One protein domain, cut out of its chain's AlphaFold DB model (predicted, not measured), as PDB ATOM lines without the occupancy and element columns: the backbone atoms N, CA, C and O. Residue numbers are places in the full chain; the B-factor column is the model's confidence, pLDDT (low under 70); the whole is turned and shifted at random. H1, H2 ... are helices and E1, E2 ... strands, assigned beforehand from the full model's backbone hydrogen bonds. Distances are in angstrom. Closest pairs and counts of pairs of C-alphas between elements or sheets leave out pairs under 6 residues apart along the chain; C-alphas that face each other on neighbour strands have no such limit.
ATOM      1  N   LYS A  84      37.675  40.507 160.691       63.16
ATOM      2  CA  LYS A  84      37.355  40.428 162.115       63.16
ATOM      3  C   LYS A  84      36.180  41.332 162.442       63.16
ATOM      4  O   LYS A  84      35.940  42.330 161.767       63.16
ATOM      5  N   SER A  85      35.515  41.029 163.553       59.44
ATOM      6  CA  SER A  85      34.479  41.869 164.154       59.44
ATOM      7  C   SER A  85      34.895  43.350 164.162       59.44
ATOM      8  O   SER A  85      34.259  44.195 163.536       59.44
ATOM      9  N   ARG A  86      36.036  43.671 164.776       62.03
ATOM     10  CA  ARG A  86      36.561  45.048 164.867       62.03
ATOM     11  C   ARG A  86      36.743  45.790 163.532       62.03
ATOM     12  O   ARG A  86      36.797  47.010 163.552       62.03
ATOM     13  N   ASP A  87      36.872  45.081 162.409       60.53
ATOM     14  CA  ASP A  87      37.137  45.687 161.097       60.53
ATOM     15  C   ASP A  87      35.847  46.249 160.465       60.53
ATOM     16  O   ASP A  87      35.894  47.052 159.538       60.53
ATOM     17  N   VAL A  88      34.686  45.826 160.976       62.38
ATOM     18  CA  VAL A  88      33.349  46.254 160.530       62.38
ATOM     19  C   VAL A  88      32.544  46.944 161.636       62.38
ATOM     20  O   VAL A  88      31.481  47.507 161.362       62.38
ATOM     21  N   TYR A  89      33.046  46.926 162.877       60.56
ATOM     22  CA  TYR A  89      32.472  47.643 164.017       60.56
ATOM     23  C   TYR A  89      33.131  49.003 164.227       60.56
ATOM     24  O   TYR A  89      34.313  49.194 163.978       60.56
ATOM     25  N   HIS A  90      32.342  49.948 164.744       56.84
ATOM     26  CA  HIS A  90      32.795  51.293 165.109       56.84
ATOM     27  C   HIS A  90      33.392  52.124 163.969       56.84
ATOM     28  O   HIS A  90      34.237  52.979 164.224       56.84
ATOM     29  N   VAL A  91      32.868  51.981 162.746       59.88
ATOM     30  CA  VAL A  91      33.038  53.011 161.709       59.88
ATOM     31  C   VAL A  91      32.307  54.278 162.186       59.88
ATOM     32  O   VAL A  91      31.108  54.486 161.958       59.88
ATOM     33  N   ALA A  92      33.004  55.069 162.996       52.59
ATOM     34  CA  ALA A  92      32.519  56.297 163.600       52.59
ATOM     35  C   ALA A  92      32.588  57.444 162.580       52.59
ATOM     36  O   ALA A  92      33.198  57.336 161.524       52.59
ATOM     37  N   GLY A  93      31.890  58.548 162.848       59.03
ATOM     38  CA  GLY A  93      31.946  59.732 161.979       59.03
ATOM     39  C   GLY A  93      31.190  59.629 160.646       59.03
ATOM     40  O   GLY A  93      31.075  60.632 159.949       59.03
ATOM     41  N   VAL A  94      30.606  58.477 160.299       63.94
ATOM     42  CA  VAL A  94      29.787  58.315 159.079       63.94
ATOM     43  C   VAL A  94      28.316  58.681 159.282       63.94
ATOM     44  O   VAL A  94      27.740  58.479 160.355       63.94
ATOM     45  N   SER A  95      27.672  59.184 158.223       68.62
ATOM     46  CA  SER A  95      26.246  59.532 158.256       68.62
ATOM     47  C   SER A  95      25.342  58.291 158.336       68.62
ATOM     48  O   SER A  95      25.679  57.211 157.845       68.62
ATOM     49  N   ARG A  96      24.138  58.447 158.903       74.00
ATOM     50  CA  ARG A  96      23.119  57.378 158.960       74.00
ATOM     51  C   ARG A  96      22.735  56.870 157.567       74.00
ATOM     52  O   ARG A  96      22.631  55.664 157.366       74.00
ATOM     53  N   ARG A  97      22.571  57.792 156.610       74.38
ATOM     54  CA  ARG A  97      22.254  57.473 155.210       74.38
ATOM     55  C   ARG A  97      23.357  56.640 154.570       74.38
ATOM     56  O   ARG A  97      23.055  55.696 153.851       74.38
ATOM     57  N   TRP A  98      24.619  56.963 154.853       73.69
ATOM     58  CA  TRP A  98      25.741  56.171 154.367       73.69
ATOM     59  C   TRP A  98      25.687  54.741 154.899       73.69
ATOM     60  O   TRP A  98      25.715  53.816 154.098       73.69
ATOM     61  N   ARG A  99      25.520  54.550 156.217       72.88
ATOM     62  CA  ARG A  99      25.433  53.195 156.790       72.88
ATOM     63  C   ARG A  99      24.322  52.388 156.140       72.88
ATOM     64  O   ARG A  99      24.568  51.271 155.729       72.88
ATOM     65  N   GLN A 100      23.137  52.973 155.974       75.56
ATOM     66  CA  GLN A 100      22.017  52.299 155.313       75.56
ATOM     67  C   GLN A 100      22.363  51.865 153.882       75.56
ATOM     68  O   GLN A 100      22.125  50.717 153.521       75.56
ATOM     69  N   LEU A 101      22.964  52.751 153.081       73.69
ATOM     70  CA  LEU A 101      23.362  52.431 151.707       73.69
ATOM     71  C   LEU A 101      24.460  51.362 151.660       73.69
ATOM     72  O   LEU A 101      24.387  50.444 150.842       73.69
ATOM     73  N   THR A 102      25.451  51.458 152.545       72.06
ATOM     74  CA  THR A 102      26.549  50.493 152.632       72.06
ATOM     75  C   THR A 102      26.044  49.141 153.093       72.06
ATOM     76  O   THR A 102      26.297  48.167 152.409       72.06
ATOM     77  N   THR A 103      25.267  49.060 154.169       73.75
ATOM     78  CA  THR A 103      24.664  47.813 154.662       73.75
ATOM     79  C   THR A 103      23.837  47.101 153.583       73.75
ATOM     80  O   THR A 103      23.841  45.875 153.507       73.75
ATOM     81  N   VAL A 104      23.153  47.848 152.710       74.62
ATOM     82  CA  VAL A 104      22.414  47.269 151.575       74.62
ATOM     83  C   VAL A 104      23.348  46.824 150.447       74.62
ATOM     84  O   VAL A 104      23.084  45.809 149.815       74.62
ATOM     85  N   SER A 105      24.438  47.541 150.181       68.06
ATOM     86  CA  SER A 105      25.314  47.275 149.025       68.06
ATOM     87  C   SER A 105      26.472  46.320 149.328       68.06
ATOM     88  O   SER A 105      27.076  45.755 148.420       68.06
ATOM     89  N   LEU A 106      26.825  46.177 150.600       69.81
ATOM     90  CA  LEU A 106      28.009  45.478 151.055       69.81
ATOM     91  C   LEU A 106      27.730  43.974 151.146       69.81
ATOM     92  O   LEU A 106      26.915  43.521 151.947       69.81
ATOM     93  N   THR A 107      28.449  43.193 150.344       70.75
ATOM     94  CA  THR A 107      28.449  41.730 150.430       70.75
ATOM     95  C   THR A 107      29.678  41.287 151.208       70.75
ATOM     96  O   THR A 107      30.782  41.248 150.666       70.75
ATOM     97  N   LEU A 108      29.490  40.973 152.489       70.69
ATOM     98  CA  LEU A 108      30.533  40.387 153.325       70.69
ATOM     99  C   LEU A 108      30.172  38.962 153.709       70.69
ATOM    100  O   LEU A 108      29.042  38.683 154.109       70.69
ATOM    101  N   ASN A 109      31.184  38.103 153.640       75.75
ATOM    102  CA  ASN A 109      31.147  36.774 154.216       75.75
ATOM    103  C   ASN A 109      31.778  36.858 155.606       75.75
ATOM    104  O   ASN A 109      32.995  37.020 155.717       75.75
ATOM    105  N   TYR A 110      30.962  36.789 156.652       81.62
ATOM    106  CA  TYR A 110      31.453  36.779 158.027       81.62
ATOM    107  C   TYR A 110      31.546  35.349 158.525       81.62
ATOM    108  O   TYR A 110      30.629  34.551 158.313       81.62
ATOM    109  N   LYS A 111      32.660  35.020 159.172       85.38
ATOM    110  CA  LYS A 111      32.862  33.690 159.721       85.38
ATOM    111  C   LYS A 111      32.349  33.638 161.154       85.38
ATOM    112  O   LYS A 111      32.720  34.468 161.978       85.38
ATOM    113  N   VAL A 112      31.498  32.660 161.437       86.19
ATOM    114  CA  VAL A 112      30.953  32.409 162.773       86.19
ATOM    115  C   VAL A 112      31.290  30.983 163.157       86.19
ATOM    116  O   VAL A 112      30.881  30.044 162.476       86.19
ATOM    117  N   ASN A 113      32.013  30.817 164.260       88.12
ATOM    118  CA  ASN A 113      32.109  29.511 164.896       88.12
ATOM    119  C   ASN A 113      30.807  29.244 165.657       88.12
ATOM    120  O   ASN A 113      30.286  30.141 166.323       88.12
ATOM    121  N   ILE A 114      30.264  28.033 165.554       87.75
ATOM    122  CA  ILE A 114      29.035  27.662 166.263       87.75
ATOM    123  C   ILE A 114      29.384  27.264 167.700       87.75
ATOM    124  O   ILE A 114      29.329  26.108 168.100       87.75
ATOM    125  N   ASP A 115      29.764  28.270 168.480       88.69
ATOM    126  CA  ASP A 115      29.988  28.181 169.916       88.69
ATOM    127  C   ASP A 115      29.291  29.343 170.624       88.69
ATOM    128  O   ASP A 115      29.069  30.410 170.045       88.69
ATOM    129  N   ILE A 116      28.937  29.151 171.894       90.31
ATOM    130  CA  ILE A 116      28.177  30.140 172.662       90.31
ATOM    131  C   ILE A 116      28.824  31.532 172.680       90.31
ATOM    132  O   ILE A 116      28.105  32.532 172.650       90.31
ATOM    133  N   LYS A 117      30.158  31.631 172.723       89.56
ATOM    134  CA  LYS A 117      30.854  32.919 172.787       89.56
ATOM    135  C   LYS A 117      30.742  33.637 171.448       89.56
ATOM    136  O   LYS A 117      30.309  34.787 171.420       89.56
ATOM    137  N   SER A 118      31.064  32.945 170.359       89.25
ATOM    138  CA  SER A 118      30.986  33.481 168.999       89.25
ATOM    139  C   SER A 118      29.554  33.850 168.609       89.25
ATOM    140  O   SER A 118      29.331  34.905 168.017       89.25
ATOM    141  N   LEU A 119      28.564  33.035 168.990       91.00
ATOM    142  CA  LEU A 119      27.149  33.324 168.740       91.00
ATOM    143  C   LEU A 119      26.660  34.539 169.534       91.00
ATOM    144  O   LEU A 119      25.985  35.396 168.963       91.00
ATOM    145  N   LYS A 120      27.017  34.654 170.821       91.69
ATOM    146  CA  LYS A 120      26.679  35.831 171.642       91.69
ATOM    147  C   LYS A 120      27.325  37.102 171.098       91.69
ATOM    148  O   LYS A 120      26.639  38.115 170.989       91.69
ATOM    149  N   GLU A 121      28.608  37.038 170.741       87.56
ATOM    150  CA  GLU A 121      29.337  38.154 170.129       87.56
ATOM    151  C   GLU A 121      28.649  38.576 168.826       87.56
ATOM    152  O   GLU A 121      28.247  39.731 168.682       87.56
ATOM    153  N   TYR A 122      28.408  37.631 167.914       88.50
ATOM    154  CA  TYR A 122      27.728  37.916 166.653       88.50
ATOM    155  C   TYR A 122      26.324  38.496 166.862       88.50
ATOM    156  O   TYR A 122      25.980  39.475 166.208       88.50
ATOM    157  N   ARG A 123      25.527  37.970 167.801       90.06
ATOM    158  CA  ARG A 123      24.192  38.505 168.100       90.06
ATOM    159  C   ARG A 123      24.235  39.930 168.627       90.06
ATOM    160  O   ARG A 123      23.568  40.800 168.069       90.06
ATOM    161  N   GLN A 124      25.040  40.172 169.663       86.50
ATOM    162  CA  GLN A 124      25.212  41.497 170.263       86.50
ATOM    163  C   GLN A 124      25.600  42.530 169.203       86.50
ATOM    164  O   GLN A 124      25.190  43.691 169.242       86.50
ATOM    165  N   HIS A 125      26.406  42.097 168.246       79.62
ATOM    166  CA  HIS A 125      26.831  42.932 167.157       79.62
ATOM    167  C   HIS A 125      25.789  43.120 166.057       79.62
ATOM    168  O   HIS A 125      25.603  44.242 165.594       79.62
ATOM    169  N   TYR A 126      25.131  42.054 165.617       83.56
ATOM    170  CA  TYR A 126      24.116  42.105 164.572       83.56
ATOM    171  C   TYR A 126      22.944  43.006 164.986       83.56
ATOM    172  O   TYR A 126      22.454  43.794 164.180       83.56
ATOM    173  N   GLU A 127      22.558  42.953 166.262       83.25
ATOM    174  CA  GLU A 127      21.506  43.790 166.852       83.25
ATOM    175  C   GLU A 127      21.943  45.258 167.059       83.25
ATOM    176  O   GLU A 127      21.120  46.126 167.360       83.25
ATOM    177  N   ASN A 128      23.227  45.588 166.873       80.88
ATOM    178  CA  ASN A 128      23.715  46.957 166.986       80.88
ATOM    179  C   ASN A 128      23.417  47.761 165.709       80.88
ATOM    180  O   ASN A 128      23.908  47.452 164.626       80.88
ATOM    181  N   ASN A 129      22.722  48.891 165.853       73.50
ATOM    182  CA  ASN A 129      22.376  49.805 164.752       73.50
ATOM    183  C   ASN A 129      23.579  50.405 163.991       73.50
ATOM    184  O   ASN A 129      23.402  51.066 162.964       73.50
ATOM    185  N   LEU A 130      24.799  50.248 164.508       71.00
ATOM    186  CA  LEU A 130      26.043  50.673 163.860       71.00
ATOM    187  C   LEU A 130      26.700  49.562 163.028       71.00
ATOM    188  O   LEU A 130      27.690  49.827 162.351       71.00
ATOM    189  N   CYS A 131      26.177  48.338 163.078       73.38
ATOM    190  CA  CYS A 131      26.736  47.176 162.409       73.38
ATOM    191  C   CYS A 131      26.432  47.170 160.908       73.38
ATOM    192  O   CYS A 131      25.272  47.216 160.488       73.38
ATOM    193  N   LEU A 132      27.480  47.028 160.092       73.12
ATOM    194  CA  LEU A 132      27.359  46.881 158.638       73.12
ATOM    195  C   LEU A 132      26.906  45.472 158.203       73.12
ATOM    196  O   LEU A 132      26.543  45.289 157.045       73.12
ATOM    197  N   LEU A 133      26.891  44.492 159.115       73.56
ATOM    198  CA  LEU A 133      26.462  43.109 158.853       73.56
ATOM    199  C   LEU A 133      24.946  42.890 159.004       73.56
ATOM    200  O   LEU A 133      24.448  41.822 158.671       73.56
ATOM    201  N   SER A 134      24.190  43.901 159.441       72.81
ATOM    202  CA  SER A 134      22.726  43.834 159.618       72.81
ATOM    203  C   SER A 134      21.923  43.831 158.300       72.81
ATOM    204  O   SER A 134      20.696  43.916 158.300       72.81
ATOM    205  N   GLY A 135      22.606  43.767 157.154       74.44
ATOM    206  CA  GLY A 135      22.016  43.939 155.830       74.44
ATOM    207  C   GLY A 135      21.452  42.668 155.190       74.44
ATOM    208  O   GLY A 135      21.763  41.543 155.600       74.44
ATOM    209  N   PRO A 136      20.650  42.821 154.120       74.62
ATOM    210  CA  PRO A 136      20.082  41.691 153.387       74.62
ATOM    211  C   PRO A 136      21.156  40.846 152.685       74.62
ATOM    212  O   PRO A 136      21.034  39.628 152.663       74.62
ATOM    213  N   ASN A 137      22.236  41.470 152.203       74.88
ATOM    214  CA  ASN A 137      23.310  40.824 151.432       74.88
ATOM    215  C   ASN A 137      24.444  40.244 152.295       74.88
ATOM    216  O   ASN A 137      25.520  39.912 151.793       74.88
ATOM    217  N   HIS A 138      24.211  40.155 153.602       79.88
ATOM    218  CA  HIS A 138      25.129  39.548 154.544       79.88
ATOM    219  C   HIS A 138      25.065  38.020 154.481       79.88
ATOM    220  O   HIS A 138      23.986  37.445 154.643       79.88
ATOM    221  N   ASN A 139      26.227  37.387 154.307       84.44
ATOM    222  CA  ASN A 139      26.373  35.941 154.262       84.44
ATOM    223  C   ASN A 139      27.208  35.438 155.442       84.44
ATOM    224  O   ASN A 139      28.215  36.043 155.823       84.44
ATOM    225  N   ILE A 140      26.834  34.269 155.946       86.31
ATOM    226  CA  ILE A 140      27.553  33.560 156.997       86.31
ATOM    227  C   ILE A 140      28.387  32.434 156.388       86.31
ATOM    228  O   ILE A 140      27.922  31.669 155.535       86.31
ATOM    229  N   ILE A 141      29.640  32.349 156.831       87.06
ATOM    230  CA  ILE A 141      30.471  31.151 156.757       87.06
ATOM    231  C   ILE A 141      30.454  30.546 158.155       87.06
ATOM    232  O   ILE A 141      31.122  31.040 159.057       87.06
ATOM    233  N   ALA A 142      29.662  29.504 158.349       86.38
ATOM    234  CA  ALA A 142      29.587  28.841 159.638       86.38
ATOM    235  C   ALA A 142      30.662  27.752 159.723       86.38
ATOM    236  O   ALA A 142      30.835  26.978 158.779       86.38
ATOM    237  N   SER A 143      31.371  27.692 160.846       84.06
ATOM    238  CA  SER A 143      32.259  26.582 161.183       84.06
ATOM    239  C   SER A 143      31.817  25.902 162.468       84.06
ATOM    240  O   SER A 143      31.588  26.570 163.474       84.06
ATOM    241  N   ASP A 144      31.697  24.580 162.429       76.38
ATOM    242  CA  ASP A 144      31.439  23.790 163.632       76.38
ATOM    243  C   ASP A 144      32.754  23.467 164.347       76.38
ATOM    244  O   ASP A 144      33.777  23.242 163.696       76.38
ATOM    245  N   ILE A 145      32.714  23.457 165.677       65.00
ATOM    246  CA  ILE A 145      33.821  23.002 166.522       65.00
ATOM    247  C   ILE A 145      33.587  21.518 166.826       65.00
ATOM    248  O   ILE A 145      32.464  21.033 166.790       65.00
ATOM    249  N   THR A 146      34.655  20.784 167.134       64.25
ATOM    250  CA  THR A 146      34.677  19.325 167.320       64.25
ATOM    251  C   THR A 146      33.570  18.742 168.202       64.25
ATOM    252  O   THR A 146      33.206  17.585 167.999       64.25
ATOM    253  N   GLU A 147      33.022  19.517 169.145       71.56
ATOM    254  CA  GLU A 147      31.855  19.133 169.936       71.56
ATOM    255  C   GLU A 147      31.071  20.366 170.418       71.56
ATOM    256  O   GLU A 147      31.630  21.274 171.039       71.56
ATOM    257  N   ILE A 148      29.761  20.399 170.153       75.88
ATOM    258  CA  ILE A 148      28.868  21.438 170.678       75.88
ATOM    259  C   ILE A 148      28.599  21.129 172.147       75.88
ATOM    260  O   ILE A 148      27.943  20.141 172.475       75.88
ATOM    261  N   CYS A 149      29.097  21.981 173.043       83.62
ATOM    262  CA  CYS A 149      28.813  21.839 174.465       83.62
ATOM    263  C   CYS A 149      27.321  22.074 174.760       83.62
ATOM    264  O   CYS A 149      26.629  22.804 174.042       83.62
ATOM    265  N   TYR A 150      26.839  21.495 175.866       86.62
ATOM    266  CA  TYR A 150      25.450  21.627 176.318       86.62
ATOM    267  C   TYR A 150      24.974  23.090 176.360       86.62
ATOM    268  O   TYR A 150      23.895  23.400 175.867       86.62
ATOM    269  N   GLU A 151      25.817  24.004 176.846       89.69
ATOM    270  CA  GLU A 151      25.509  25.437 176.951       89.69
ATOM    271  C   GLU A 151      25.257  26.092 175.585       89.69
ATOM    272  O   GLU A 151      24.385  26.948 175.445       89.69
ATOM    273  N   THR A 152      26.015  25.697 174.555       89.38
ATOM    274  CA  THR A 152      25.817  26.209 173.193       89.38
ATOM    275  C   THR A 152      24.496  25.703 172.632       89.38
ATOM    276  O   THR A 152      23.745  26.477 172.041       89.38
ATOM    277  N   LYS A 153      24.180  24.424 172.858       87.62
ATOM    278  CA  LYS A 153      22.905  23.839 172.444       87.62
ATOM    279  C   LYS A 153      21.723  24.529 173.129       87.62
ATOM    280  O   LYS A 153      20.819  24.984 172.437       87.62
ATOM    281  N   GLU A 154      21.769  24.680 174.451       91.06
ATOM    282  CA  GLU A 154      20.748  25.391 175.228       91.06
ATOM    283  C   GLU A 154      20.582  26.837 174.740       91.06
ATOM    284  O   GLU A 154      19.462  27.324 174.577       91.06
ATOM    285  N   TYR A 155      21.689  27.522 174.431       92.62
ATOM    286  CA  TYR A 155      21.646  28.873 173.879       92.62
ATOM    287  C   TYR A 155      20.958  28.929 172.510       92.62
ATOM    288  O   TYR A 155      20.156  29.839 172.284       92.62
ATOM    289  N   ILE A 156      21.260  27.984 171.610       91.12
ATOM    290  CA  ILE A 156      20.617  27.891 170.291       91.12
ATOM    291  C   ILE A 156      19.127  27.591 170.450       91.12
ATOM    292  O   ILE A 156      18.316  28.260 169.821       91.12
ATOM    293  N   GLU A 157      18.755  26.635 171.301       90.38
ATOM    294  CA  GLU A 157      17.355  26.267 171.545       90.38
ATOM    295  C   GLU A 157      16.560  27.442 172.140       90.38
ATOM    296  O   GLU A 157      15.461  27.745 171.678       90.38
ATOM    297  N   THR A 158      17.151  28.177 173.085       94.56
ATOM    298  CA  THR A 158      16.540  29.373 173.693       94.56
ATOM    299  C   THR A 158      16.356  30.514 172.683       94.56
ATOM    300  O   THR A 158      15.435  31.318 172.808       94.56
ATOM    301  N   HIS A 159      17.217  30.599 171.665       93.69
ATOM    302  CA  HIS A 159      17.224  31.674 170.666       93.69
ATOM    303  C   HIS A 159      17.021  31.155 169.245       93.69
ATOM    304  O   HIS A 159      17.597  31.681 168.289       93.69
ATOM    305  N   TYR A 160      16.195  30.120 169.112       90.38
ATOM    306  CA  TYR A 160      16.095  29.341 167.888       90.38
ATOM    307  C   TYR A 160      15.673  30.167 166.674       90.38
ATOM    308  O   TYR A 160      16.295  30.061 165.620       90.38
ATOM    309  N   GLU A 161      14.672  31.038 166.822       91.25
ATOM    310  CA  GLU A 161      14.199  31.883 165.718       91.25
ATOM    311  C   GLU A 161      15.291  32.835 165.222       91.25
ATOM    312  O   GLU A 161      15.534  32.929 164.020       91.25
ATOM    313  N   TRP A 162      16.032  33.459 166.145       92.56
ATOM    314  CA  TRP A 162      17.173  34.305 165.794       92.56
ATOM    315  C   TRP A 162      18.268  33.497 165.085       92.56
ATOM    316  O   TRP A 162      18.786  33.919 164.049       92.56
ATOM    317  N   PHE A 163      18.607  32.314 165.607       90.94
ATOM    318  CA  PHE A 163      19.627  31.452 165.013       90.94
ATOM    319  C   PHE A 163      19.223  31.012 163.600       90.94
ATOM    320  O   PHE A 163      20.014  31.083 162.658       90.94
ATOM    321  N   LYS A 164      17.963  30.620 163.418       89.06
ATOM    322  CA  LYS A 164      17.408  30.236 162.123       89.06
ATOM    323  C   LYS A 164      17.452  31.392 161.123       89.06
ATOM    324  O   LYS A 164      17.937  31.214 160.006       89.06
ATOM    325  N   GLU A 165      16.989  32.576 161.512       89.06
ATOM    326  CA  GLU A 165      16.917  33.737 160.622       89.06
ATOM    327  C   GLU A 165      18.300  34.282 160.242       89.06
ATOM    328  O   GLU A 165      18.542  34.617 159.079       89.06
ATOM    329  N   HIS A 166      19.224  34.355 161.201       88.75
ATOM    330  CA  HIS A 166      20.478  35.089 161.018       88.75
ATOM    331  C   HIS A 166      21.709  34.215 160.810       88.75
ATOM    332  O   HIS A 166      22.707  34.725 160.301       88.75
ATOM    333  N   ILE A 167      21.648  32.932 161.172       89.38
ATOM    334  CA  ILE A 167      22.706  31.958 160.894       89.38
ATOM    335  C   ILE A 167      22.264  31.046 159.757       89.38
ATOM    336  O   ILE A 167      22.841  31.136 158.678       89.38
ATOM    337  N   ILE A 168      21.221  30.228 159.945       87.19
ATOM    338  CA  ILE A 168      20.836  29.184 158.975       87.19
ATOM    339  C   ILE A 168      20.456  29.795 157.619       87.19
ATOM    340  O   ILE A 168      21.075  29.469 156.611       87.19
ATOM    341  N   ASN A 169      19.499  30.727 157.588       87.06
ATOM    342  CA  ASN A 169      18.991  31.318 156.341       87.06
ATOM    343  C   ASN A 169      20.005  32.216 155.610       87.06
ATOM    344  O   ASN A 169      19.798  32.556 154.446       87.06
ATOM    345  N   LYS A 170      21.079  32.635 156.290       88.56
ATOM    346  CA  LYS A 170      22.173  33.436 155.716       88.56
ATOM    347  C   LYS A 170      23.437  32.610 155.479       88.56
ATOM    348  O   LYS A 170      24.432  33.138 154.980       88.56
ATOM    349  N   MET A 171      23.432  31.324 155.825       89.12
ATOM    350  CA  MET A 171      24.593  30.453 155.709       89.12
ATOM    351  C   MET A 171      24.869  30.168 154.240       89.12
ATOM    352  O   MET A 171      24.119  29.450 153.589       89.12
ATOM    353  N   SER A 172      25.952  30.740 153.722       88.81
ATOM    354  CA  SER A 172      26.421  30.527 152.347       88.81
ATOM    355  C   SER A 172      27.419  29.375 152.246       88.81
ATOM    356  O   SER A 172      27.497  28.696 151.220       88.81
ATOM    357  N   SER A 173      28.167  29.145 153.328       87.88
ATOM    358  CA  SER A 173      29.150  28.081 153.453       87.88
ATOM    359  C   SER A 173      29.073  27.479 154.846       87.88
ATOM    360  O   SER A 173      29.015  28.216 155.829       87.88
ATOM    361  N   PHE A 174      29.154  26.158 154.923       86.81
ATOM    362  CA  PHE A 174      29.283  25.416 156.169       86.81
ATOM    363  C   PHE A 174      30.574  24.600 156.135       86.81
ATOM    364  O   PHE A 174      30.834  23.905 155.153       86.81
ATOM    365  N   CYS A 175      31.408  24.733 157.161       82.44
ATOM    366  CA  CYS A 175      32.660  24.001 157.318       82.44
ATOM    367  C   CYS A 175      32.577  23.175 158.601       82.44
ATOM    368  O   CYS A 175      32.609  23.743 159.693       82.44
ATOM    369  N   GLN A 176      32.436  21.858 158.496       72.69
ATOM    370  CA  GLN A 176      32.377  21.022 159.692       72.69
ATOM    371  C   GLN A 176      33.798  20.629 160.095       72.69
ATOM    372  O   GLN A 176      34.504  19.978 159.339       72.69
ATOM    373  N   ILE A 177      34.241  21.023 161.286       56.59
ATOM    374  CA  ILE A 177      35.553  20.635 161.812       56.59
ATOM    375  C   ILE A 177      35.301  19.684 162.988       56.59
ATOM    376  O   ILE A 177      35.529  20.030 164.142       56.59
ATOM    377  N   GLY A 178      34.748  18.495 162.716       59.25
ATOM    378  CA  GLY A 178      34.464  17.508 163.765       59.25
ATOM    379  C   GLY A 178      33.435  16.435 163.420       59.25
ATOM    380  O   GLY A 178      32.800  16.485 162.374       59.25
ATOM    381  N   VAL A 179      33.264  15.484 164.348       54.84
ATOM    382  CA  VAL A 179      32.318  14.341 164.286       54.84
ATOM    383  C   VAL A 179      31.001  14.671 165.028       54.84
ATOM    384  O   VAL A 179      30.330  13.808 165.604       54.84
ATOM    385  N   GLY A 180      30.677  15.962 165.119       57.25
ATOM    386  CA  GLY A 180      29.570  16.483 165.911       57.25
ATOM    387  C   GLY A 180      28.197  16.279 165.264       57.25
ATOM    388  O   GLY A 180      27.641  17.206 164.683       57.25
ATOM    389  N   ARG A 181      27.556  15.126 165.503       63.97
ATOM    390  CA  ARG A 181      26.159  14.845 165.079       63.97
ATOM    391  C   ARG A 181      25.111  15.822 165.620       63.97
ATOM    392  O   ARG A 181      23.977  15.851 165.138       63.97
ATOM    393  N   GLN A 182      25.435  16.563 166.677       67.50
ATOM    394  CA  GLN A 182      24.451  17.315 167.455       67.50
ATOM    395  C   GLN A 182      23.879  18.510 166.685       67.50
ATOM    396  O   GLN A 182      22.684  18.782 166.811       67.50
ATOM    397  N   LEU A 183      24.687  19.163 165.839       70.38
ATOM    398  CA  LEU A 183      24.229  20.286 165.022       70.38
ATOM    399  C   LEU A 183      23.231  19.845 163.943       70.38
ATOM    400  O   LEU A 183      22.317  20.581 163.592       70.38
ATOM    401  N   LEU A 184      23.365  18.618 163.435       71.56
ATOM    402  CA  LEU A 184      22.545  18.111 162.330       71.56
ATOM    403  C   LEU A 184      21.055  18.055 162.686       71.56
ATOM    404  O   LEU A 184      20.201  18.281 161.832       71.56
ATOM    405  N   ASN A 185      20.738  17.828 163.963       71.81
ATOM    406  CA  ASN A 185      19.360  17.839 164.447       71.81
ATOM    407  C   ASN A 185      18.693  19.214 164.306       71.81
ATOM    408  O   ASN A 185      17.478  19.271 164.140       71.81
ATOM    409  N   ILE A 186      19.467  20.304 164.327       73.19
ATOM    410  CA  ILE A 186      18.952  21.668 164.150       73.19
ATOM    411  C   ILE A 186      18.473  21.888 162.708       73.19
ATOM    412  O   ILE A 186      17.492  22.598 162.490       73.19
ATOM    413  N   PHE A 187      19.124  21.241 161.735       73.69
ATOM    414  CA  PHE A 187      18.774  21.337 160.314       73.69
ATOM    415  C   PHE A 187      17.676  20.363 159.880       73.69
ATOM    416  O   PHE A 187      17.160  20.474 158.768       73.69
ATOM    417  N   LYS A 188      17.310  19.396 160.725       72.44
ATOM    418  CA  LYS A 188      16.350  18.352 160.363       72.44
ATOM    419  C   LYS A 188      15.005  18.970 159.966       72.44
ATOM    420  O   LYS A 188      14.393  19.702 160.740       72.44
ATOM    421  N   GLY A 189      14.540  18.660 158.754       71.00
ATOM    422  CA  GLY A 189      13.297  19.215 158.207       71.00
ATOM    423  C   GLY A 189      13.373  20.681 157.754       71.00
ATOM    424  O   GLY A 189      12.340  21.249 157.402       71.00
ATOM    425  N   GLN A 190      14.559  21.298 157.731       73.44
ATOM    426  CA  GLN A 190      14.755  22.665 157.249       73.44
ATOM    427  C   GLN A 190      15.528  22.688 155.934       73.44
ATOM    428  O   GLN A 190      16.657  22.218 155.858       73.44
ATOM    429  N   GLN A 191      14.955  23.303 154.901       73.75
ATOM    430  CA  GLN A 191      15.712  23.592 153.685       73.75
ATOM    431  C   GLN A 191      16.607  24.810 153.906       73.75
ATOM    432  O   GLN A 191      16.114  25.904 154.178       73.75
ATOM    433  N   VAL A 192      17.914  24.636 153.725       78.50
ATOM    434  CA  VAL A 192      18.884  25.734 153.814       78.50
ATOM    435  C   VAL A 192      19.171  26.260 152.410       78.50
ATOM    436  O   VAL A 192      20.183  25.934 151.794       78.50
ATOM    437  N   ALA A 193      18.245  27.054 151.868       77.62
ATOM    438  CA  ALA A 193      18.311  27.519 150.478       77.62
ATOM    439  C   ALA A 193      19.536  28.398 150.165       77.62
ATOM    440  O   ALA A 193      19.975  28.470 149.019       77.62
ATOM    441  N   SER A 194      20.103  29.056 151.178       81.06
ATOM    442  CA  SER A 194      21.302  29.883 151.043       81.06
ATOM    443  C   SER A 194      22.598  29.075 150.959       81.06
ATOM    444  O   SER A 194      23.612  29.621 150.517       81.06
ATOM    445  N   LEU A 195      22.596  27.805 151.388       86.06
ATOM    446  CA  LEU A 195      23.813  27.011 151.504       86.06
ATOM    447  C   LEU A 195      24.295  26.578 150.123       86.06
ATOM    448  O   LEU A 195      23.726  25.695 149.487       86.06
ATOM    449  N   LYS A 196      25.393  27.191 149.680       90.06
ATOM    450  CA  LYS A 196      26.019  26.915 148.383       90.06
ATOM    451  C   LYS A 196      27.277  26.073 148.501       90.06
ATOM    452  O   LYS A 196      27.680  25.452 147.517       90.06
TER     453      LYS A 196
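Overview. This is residues 84 to 196 of the 510 residues of an uncharacterized protein of Cavenderia fasciculata (strain SH3) (UniProt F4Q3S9). A small sheet of three parallel strands, E1, E2 and E3, has the helices H3, H4 and H5 grouped loosely to one side of it, and no named helix is on its other face. H2 lies beyond the end where the strands begin, at one end of the long axis. The printed part has 113 residues, with six named helices and three named strands in the order H1 H2 E1 H3 E2 H4 H5 E3 H6; the class is mixed, helices and strands. It is compact, with a radius of gyration of the C-alphas of 14.6 A, and elongated in outline, spanning 45 by 26 by 23 A.

Along the chain. In the sheet, E1 is residues 109 to 113, 13.0 A long, beginning at C-alpha 109 (31.147, 36.774, 154.216); E2 is residues 139 to 144, 16.2 A; E3 is residues 171 to 176, 12.9 A, ending at C-alpha 176 (32.377, 21.022, 159.692). H3, residues 116 to 126, is the longest helix by residues, 15.0 A. H4 is residues 150 to 158, 12.1 A, and H5 residues 160 to 166, 10.0 A. H2, residues 96 to 105, is 14.3 A long, from C-alpha 96 (23.119, 57.378, 158.960). H1, residues 85 to 88, and H6, residues 184 to 187, have four residues each.

Arrangement. E2 is the inner strand, with E1 and E3 at the edges. E1 and E2 are parallel at 24 degrees, with N 112 and O 141 within hydrogen-bond range at 2.9 A. E2 and E3 are parallel at 15 degrees, with N 175 and O 142 at 2.8 A. E1, H3, E2 and E2, H4 H5, E3 are strand-helix-strand units, parallel neighbour strands joined through helices, both with right-handed crossovers. H3 only grazes the sheet, with residues 118 to 122; the closest C-alphas of E1 and H3 are those of Val 112 and Ser 118, 6.3 A apart. H3 and H4 only just touch, with 3 pairs of C-alphas within 8 A, the closest being Ile 116 and Thr 152 at 4.6 A. They run the same way at a shallow tilt of 34 degrees, only just short of steep. H4 and H5 are close but not clearly touching, their closest C-alphas, Ile 156 and Phe 163, being 6.4 A apart; they stand about perpendicular at 82 degrees. H5 is only just not on the sheet, with 4 pairs of C-alphas within 10 A. H1, H2 and H6 touch no helix and are not on the sheet. In H2, H3, H4 and H5 every O i to N i+4 pair is within hydrogen-bond range; H1 and H6 are too short for such a pair.

Size, cuts and confidence. The two C-alphas farthest apart, those of Ser 95 and Val 179, are 46.0 A apart. The printed part has no cut. The link from H3 to E2, residues 127 to 138, is long. Mean pLDDT of the printed part is 78.1; residues 84 to 95, 105 to 106, 145 to 146 and 177 to 182 are under 70.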